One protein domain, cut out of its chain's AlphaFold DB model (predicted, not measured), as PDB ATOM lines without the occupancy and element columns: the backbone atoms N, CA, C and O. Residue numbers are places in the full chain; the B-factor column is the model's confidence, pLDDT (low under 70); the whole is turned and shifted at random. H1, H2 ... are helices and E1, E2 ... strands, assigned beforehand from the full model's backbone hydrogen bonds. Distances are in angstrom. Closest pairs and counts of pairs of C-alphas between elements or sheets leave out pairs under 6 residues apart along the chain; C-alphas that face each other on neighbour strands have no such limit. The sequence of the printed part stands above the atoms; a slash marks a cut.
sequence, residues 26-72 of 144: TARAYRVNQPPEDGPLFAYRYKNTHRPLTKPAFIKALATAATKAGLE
ATOM      1  N   THR A  26     207.745  23.485  98.462       60.59
ATOM      2  CA  THR A  26     207.668  22.610  97.294       60.59
ATOM      3  C   THR A  26     206.369  22.743  96.499       60.59
ATOM      4  O   THR A  26     206.438  22.878  95.284       60.59
ATOM      5  N   ALA A  27     205.191  22.788  97.127       68.69
ATOM      6  CA  ALA A  27     203.914  22.824  96.399       68.69
ATOM      7  C   ALA A  27     203.755  24.103  95.556       68.69
ATOM      8  O   ALA A  27     203.282  24.071  94.418       68.69
ATOM      9  N   ARG A  28     204.212  25.246  96.086       76.88
ATOM     10  CA  ARG A  28     204.226  26.505  95.328       76.88
ATOM     11  C   ARG A  28     205.254  26.467  94.200       76.88
ATOM     12  O   ARG A  28     204.949  26.934  93.107       76.88
ATOM     13  N   ALA A  29     206.447  25.930  94.461       73.69
ATOM     14  CA  ALA A  29     207.494  25.804  93.449       73.69
ATOM     15  C   ALA A  29     207.039  24.927  92.270       73.69
ATOM     16  O   ALA A  29     207.206  25.343  91.127       73.69
ATOM     17  N   TYR A  30     206.375  23.798  92.535       81.06
ATOM     18  CA  TYR A  30     205.776  22.950  91.499       81.06
ATOM     19  C   TYR A  30     204.750  23.698  90.654       81.06
ATOM     20  O   TYR A  30     204.822  23.663  89.431       81.06
ATOM     21  N   ARG A  31     203.829  24.432  91.288       83.56
ATOM     22  CA  ARG A  31     202.789  25.171  90.558       83.56
ATOM     23  C   ARG A  31     203.363  26.251  89.637       83.56
ATOM     24  O   ARG A  31     202.827  26.479  88.558       83.56
ATOM     25  N   VAL A  32     204.424  26.933  90.072       84.75
ATOM     26  CA  VAL A  32     205.042  28.039  89.320       84.75
ATOM     27  C   VAL A  32     205.995  27.524  88.240       84.75
ATOM     28  O   VAL A  32     205.955  27.999  87.109       84.75
ATOM     29  N   ASN A  33     206.849  26.558  88.578       87.25
ATOM     30  CA  ASN A  33     207.923  26.114  87.694       87.25
ATOM     31  C   ASN A  33     207.546  24.904  86.836       87.25
ATOM     32  O   ASN A  33     208.178  24.707  85.802       87.25
ATOM     33  N   GLN A  34     206.538  24.124  87.239       88.12
ATOM     34  CA  GLN A  34     206.065  22.920  86.543       88.12
ATOM     35  C   GLN A  34     207.229  22.009  86.114       88.12
ATOM     36  O   GLN A  34     207.415  21.807  84.914       88.12
ATOM     37  N   PRO A  35     208.099  21.571  87.046       88.00
ATOM     38  CA  PRO A  35     209.242  20.733  86.699       88.00
ATOM     39  C   PRO A  35     208.775  19.376  86.128       88.00
ATOM     40  O   PRO A  35     207.685  18.929  86.494       88.00
ATOM     41  N   PRO A  36     209.577  18.718  85.269       86.44
ATOM     42  CA  PRO A  36     209.291  17.364  84.792       86.44
ATOM     43  C   PRO A  36     209.141  16.377  85.957       86.44
ATOM     44  O   PRO A  36     209.800  16.547  86.986       86.44
ATOM     45  N   GLU A  37     208.302  15.351  85.799       85.25
ATOM     46  CA  GLU A  37     208.059  14.346  86.848       85.25
ATOM     47  C   GLU A  37     209.321  13.547  87.201       85.25
ATOM     48  O   GLU A  37     209.554  13.234  88.367       85.25
ATOM     49  N   ASP A  38     210.164  13.283  86.205       87.44
ATOM     50  CA  ASP A  38     211.462  12.614  86.303       87.44
ATOM     51  C   ASP A  38     212.638  13.596  86.501       87.44
ATOM     52  O   ASP A  38     213.806  13.203  86.546       87.44
ATOM     53  N   GLY A  39     212.340  14.892  86.625       84.25
ATOM     54  CA  GLY A  39     213.324  15.962  86.704       84.25
ATOM     55  C   GLY A  39     213.710  16.369  88.134       84.25
ATOM     56  O   GLY A  39     213.109  15.950  89.125       84.25
ATOM     57  N   PRO A  40     214.712  17.256  88.283       88.75
ATOM     58  CA  PRO A  40     215.089  17.802  89.581       88.75
ATOM     59  C   PRO A  40     213.920  18.527  90.268       88.75
ATOM     60  O   PRO A  40     213.327  19.440  89.694       88.75
ATOM     61  N   LEU A  41     213.678  18.197  91.543       85.62
ATOM     62  CA  LEU A  41     212.609  18.769  92.379       85.62
ATOM     63  C   LEU A  41     212.566  20.306  92.348       85.62
ATOM     64  O   LEU A  41     211.504  20.924  92.291       85.62
ATOM     65  N   PHE A  42     213.742  20.930  92.384       86.94
ATOM     66  CA  PHE A  42     213.898  22.376  92.289       86.94
ATOM     67  C   PHE A  42     214.390  22.771  90.900       86.94
ATOM     68  O   PHE A  42     215.476  23.326  90.770       86.94
ATOM     69  N   ALA A  43     213.624  22.486  89.852       91.31
ATOM     70  CA  ALA A  43     213.892  23.051  88.534       91.31
ATOM     71  C   ALA A  43     213.121  24.361  88.315       91.31
ATOM     72  O   ALA A  43     212.074  24.602  88.918       91.31
ATOM     73  N   TYR A  44     213.653  25.218  87.446       90.94
ATOM     74  CA  TYR A  44     212.996  26.440  86.984       90.94
ATOM     75  C   TYR A  44     212.949  26.473  85.455       90.94
ATOM     76  O   TYR A  44     213.801  25.879  84.785       90.94
ATOM     77  N   ARG A  45     211.948  27.168  84.903       91.06
ATOM     78  CA  ARG A  45     211.797  27.337  83.452       91.06
ATOM     79  C   ARG A  45     212.842  28.317  82.939       91.06
ATOM     80  O   ARG A  45     212.974  29.429  83.451       91.06
ATOM     81  N   TYR A  46     213.562  27.915  81.904       89.38
ATOM     82  CA  TYR A  46     214.497  28.758  81.184       89.38
ATOM     83  C   TYR A  46     214.289  28.559  79.686       89.38
ATOM     84  O   TYR A  46     214.653  27.524  79.127       89.38
ATOM     85  N   LYS A  47     213.707  29.568  79.026       88.56
ATOM     86  CA  LYS A  47     213.230  29.448  77.640       88.56
ATOM     87  C   LYS A  47     212.252  28.261  77.532       88.56
ATOM     88  O   LYS A  47     211.318  28.185  78.326       88.56
ATOM     89  N   ASN A  48     212.499  27.330  76.612       88.12
ATOM     90  CA  ASN A  48     211.664  26.147  76.380       88.12
ATOM     91  C   ASN A  48     212.138  24.901  77.149       88.12
ATOM     92  O   ASN A  48     211.678  23.805  76.855       88.12
ATOM     93  N   THR A  49     213.067  25.036  78.102       90.12
ATOM     94  CA  THR A  49     213.581  23.902  78.885       90.12
ATOM     95  C   THR A  49     213.538  24.170  80.386       90.12
ATOM     96  O   THR A  49     213.359  25.305  80.840       90.12
ATOM     97  N   HIS A  50     213.723  23.113  81.176       91.94
ATOM     98  CA  HIS A  50     213.900  23.202  82.621       91.94
ATOM     99  C   HIS A  50     215.364  23.043  82.990       91.94
ATOM    100  O   HIS A  50     216.092  22.244  82.404       91.94
ATOM    101  N   ARG A  51     215.802  23.811  83.986       92.50
ATOM    102  CA  ARG A  51     217.155  23.712  84.534       92.50
ATOM    103  C   ARG A  51     217.102  23.482  86.037       92.50
ATOM    104  O   ARG A  51     216.272  24.112  86.697       92.50
ATOM    105  N   PRO A  52     217.992  22.647  86.598       92.75
ATOM    106  CA  PRO A  52     218.113  22.522  88.042       92.75
ATOM    107  C   PRO A  52     218.514  23.865  88.661       92.75
ATOM    108  O   PRO A  52     219.390  24.575  88.155       92.75
ATOM    109  N   LEU A  53     217.892  24.209  89.785       92.25
ATOM    110  CA  LEU A  53     218.268  25.351  90.603       92.25
ATOM    111  C   LEU A  53     219.534  25.001  91.383       92.25
ATOM    112  O   LEU A  53     219.500  24.391  92.450       92.25
ATOM    113  N   THR A  54     220.672  25.394  90.829       92.31
ATOM    114  CA  THR A  54     221.963  25.256  91.497       92.31
ATOM    115  C   THR A  54     222.184  26.404  92.482       92.31
ATOM    116  O   THR A  54     221.621  27.493  92.330       92.31
ATOM    117  N   LYS A  55     223.056  26.199  93.477       89.38
ATOM    118  CA  LYS A  55     223.454  27.263  94.414       89.38
ATOM    119  C   LYS A  55     223.938  28.530  93.682       89.38
ATOM    120  O   LYS A  55     223.422  29.597  94.004       89.38
ATOM    121  N   PRO A  56     224.843  28.473  92.680       91.06
ATOM    122  CA  PRO A  56     225.262  29.674  91.954       91.06
ATOM    123  C   PRO A  56     224.109  30.390  91.242       91.06
ATOM    124  O   PRO A  56     224.021  31.614  91.303       91.06
ATOM    125  N   ALA A  57     223.198  29.643  90.606       91.44
ATOM    126  CA  ALA A  57     222.041  30.225  89.928       91.44
ATOM    127  C   ALA A  57     221.101  30.930  90.915       91.44
ATOM    128  O   ALA A  57     220.649  32.043  90.652       91.44
ATOM    129  N   PHE A  58     220.860  30.312  92.073       89.62
ATOM    130  CA  PHE A  58     220.048  30.884  93.140       89.62
ATOM    131  C   PHE A  58     220.656  32.173  93.709       89.62
ATOM    132  O   PHE A  58     219.978  33.196  93.773       89.62
ATOM    133  N   ILE A  59     221.948  32.153  94.057       91.75
ATOM    134  CA  ILE A  59     222.645  33.334  94.589       91.75
ATOM    135  C   ILE A  59     222.666  34.465  93.557       91.75
ATOM    136  O   ILE A  59     222.383  35.609  93.901       91.75
ATOM    137  N   LYS A  60     222.916  34.157  92.277       92.00
ATOM    138  CA  LYS A  60     222.876  35.151  91.196       92.00
ATOM    139  C   LYS A  60     221.491  35.784  91.043       92.00
ATOM    140  O   LYS A  60     221.390  36.996  90.848       92.00
ATOM    141  N   ALA A  61     220.431  34.982  91.125       91.25
ATOM    142  CA  ALA A  61     219.062  35.478  91.038       91.25
ATOM    143  C   ALA A  61     218.726  36.414  92.210       91.25
ATOM    144  O   ALA A  61     218.176  37.492  91.987       91.25
ATOM    145  N   LEU A  62     219.119  36.045  93.435       91.25
ATOM    146  CA  LEU A  62     218.947  36.894  94.616       91.25
ATOM    147  C   LEU A  62     219.744  38.193  94.524       91.25
ATOM    148  O   LEU A  62     219.183  39.252  94.772       91.25
ATOM    149  N   ALA A  63     221.014  38.129  94.119       92.31
ATOM    150  CA  ALA A  63     221.846  39.312  93.917       92.31
ATOM    151  C   ALA A  63     221.207  40.271  92.904       92.31
ATOM    152  O   ALA A  63     221.060  41.456  93.176       92.31
ATOM    153  N   THR A  64     220.730  39.737  91.776       93.94
ATOM    154  CA  THR A  64     220.035  40.529  90.750       93.94
ATOM    155  C   THR A  64     218.779  41.203  91.308       93.94
ATOM    156  O   THR A  64     218.511  42.361  90.996       93.94
ATOM    157  N   ALA A  65     217.992  40.489  92.116       93.00
ATOM    158  CA  ALA A  65     216.794  41.038  92.743       93.00
ATOM    159  C   ALA A  65     217.128  42.118  93.786       93.00
ATOM    160  O   ALA A  65     216.470  43.154  93.802       93.00
ATOM    161  N   ALA A  66     218.163  41.903  94.602       91.94
ATOM    162  CA  ALA A  66     218.644  42.866  95.590       91.94
ATOM    163  C   ALA A  66     219.103  44.163  94.914       91.94
ATOM    164  O   ALA A  66     218.584  45.226  95.238       91.94
ATOM    165  N   THR A  67     219.957  44.071  93.890       94.19
ATOM    166  CA  THR A  67     220.425  45.244  93.135       94.19
ATOM    167  C   THR A  67     219.267  46.018  92.509       94.19
ATOM    168  O   THR A  67     219.228  47.241  92.592       94.19
ATOM    169  N   LYS A  68     218.273  45.325  91.934       95.19
ATOM    170  CA  LYS A  68     217.064  45.974  91.394       95.19
ATOM    171  C   LYS A  68     216.227  46.684  92.458       95.19
ATOM    172  O   LYS A  68     215.513  47.622  92.128       95.19
ATOM    173  N   ALA A  69     216.298  46.230  93.704       94.94
ATOM    174  CA  ALA A  69     215.631  46.842  94.845       94.94
ATOM    175  C   ALA A  69     216.490  47.913  95.548       94.94
ATOM    176  O   ALA A  69     216.069  48.427  96.580       94.94
ATOM    177  N   GLY A  70     217.685  48.237  95.032       94.50
ATOM    178  CA  GLY A  70     218.617  49.172  95.675       94.50
ATOM    179  C   GLY A  70     219.277  48.617  96.943       94.50
ATOM    180  O   GLY A  70     219.715  49.385  97.792       94.50
ATOM    181  N   LEU A  71     219.314  47.291  97.096       91.75
ATOM    182  CA  LEU A  71     219.912  46.595  98.232       91.75
ATOM    183  C   LEU A  71     221.246  45.955  97.845       91.75
ATOM    184  O   LEU A  71     221.423  45.469  96.723       91.75
ATOM    185  N   GLU A  72     222.146  45.860  98.820       88.88
ATOM    186  CA  GLU A  72     223.411  45.147  98.661       88.88
ATOM    187  C   GLU A  72     223.191  43.630  98.496       88.88
ATOM    188  O   GLU A  72     222.442  43.016  99.271       88.88
TER     189      GLU A  72
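This is residues 26 to 72 of the 144 residues of an uncharacterized protein of Galerina marginata (strain CBS 339.88) (UniProt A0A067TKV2). A small hairpin of two strands, E1 and E2, has the short helix H1 beside E1 and the longer helix H2 reaching away from it as an arm. Residues 55 to 62 and 65 to 70 stick out, while the link through Asp 38 loops out at the other end of the long axis. The printed part has 47 residues with two named helices and two named strands, in the order H1, E1, E2, H2; the sheet, E1 - E2, is antiparallel and the class is mixed, helices and strands. The whole is loose, with a radius of gyration of the C-alphas of 12.3 A and spans of 37 by 19 by 19 A.

Find C-alpha 43 at (213.892, 23.051, 88.534), where E1, residues 43 to 46, begins. E2 is residues 49 to 52. H2, residues 55 to 68, runs 20.0 A from its first to its last C-alpha, ending at (217.064, 45.974, 91.394). Go back to C-alpha 26 at (207.668, 22.610, 97.294) for H1, residues 26 to 33, 10.2 A long.

Begin at the hairpin of E1 and E2, whose directions stand at 140 degrees. Look for N 44 and O 51, 2.9 A apart, and N 46 and O 49, 2.8 A apart, both within hydrogen-bond range. H1 and E1 have 3 pairs of C-alphas within 8 A, the closest being those of Asn 33 and Tyr 44, 5.1 A apart. H1 and E2 are only just apart, their closest C-alphas at 8.4 A. H2 is apart from H1 and from E1. In H1 and H2 every O i to N i+4 pair is within hydrogen-bond range.

The two C-alphas farthest apart are those of Asp 38 and Gly 70, at 38.4 A. The printed part has no cut. The links E1 to E2 and E2 to H2 are tight, H1 to E1 is short, and no link is long. The mean pLDDT of the printed part is 88.2; look at residues 26 to 27 for the values under 70.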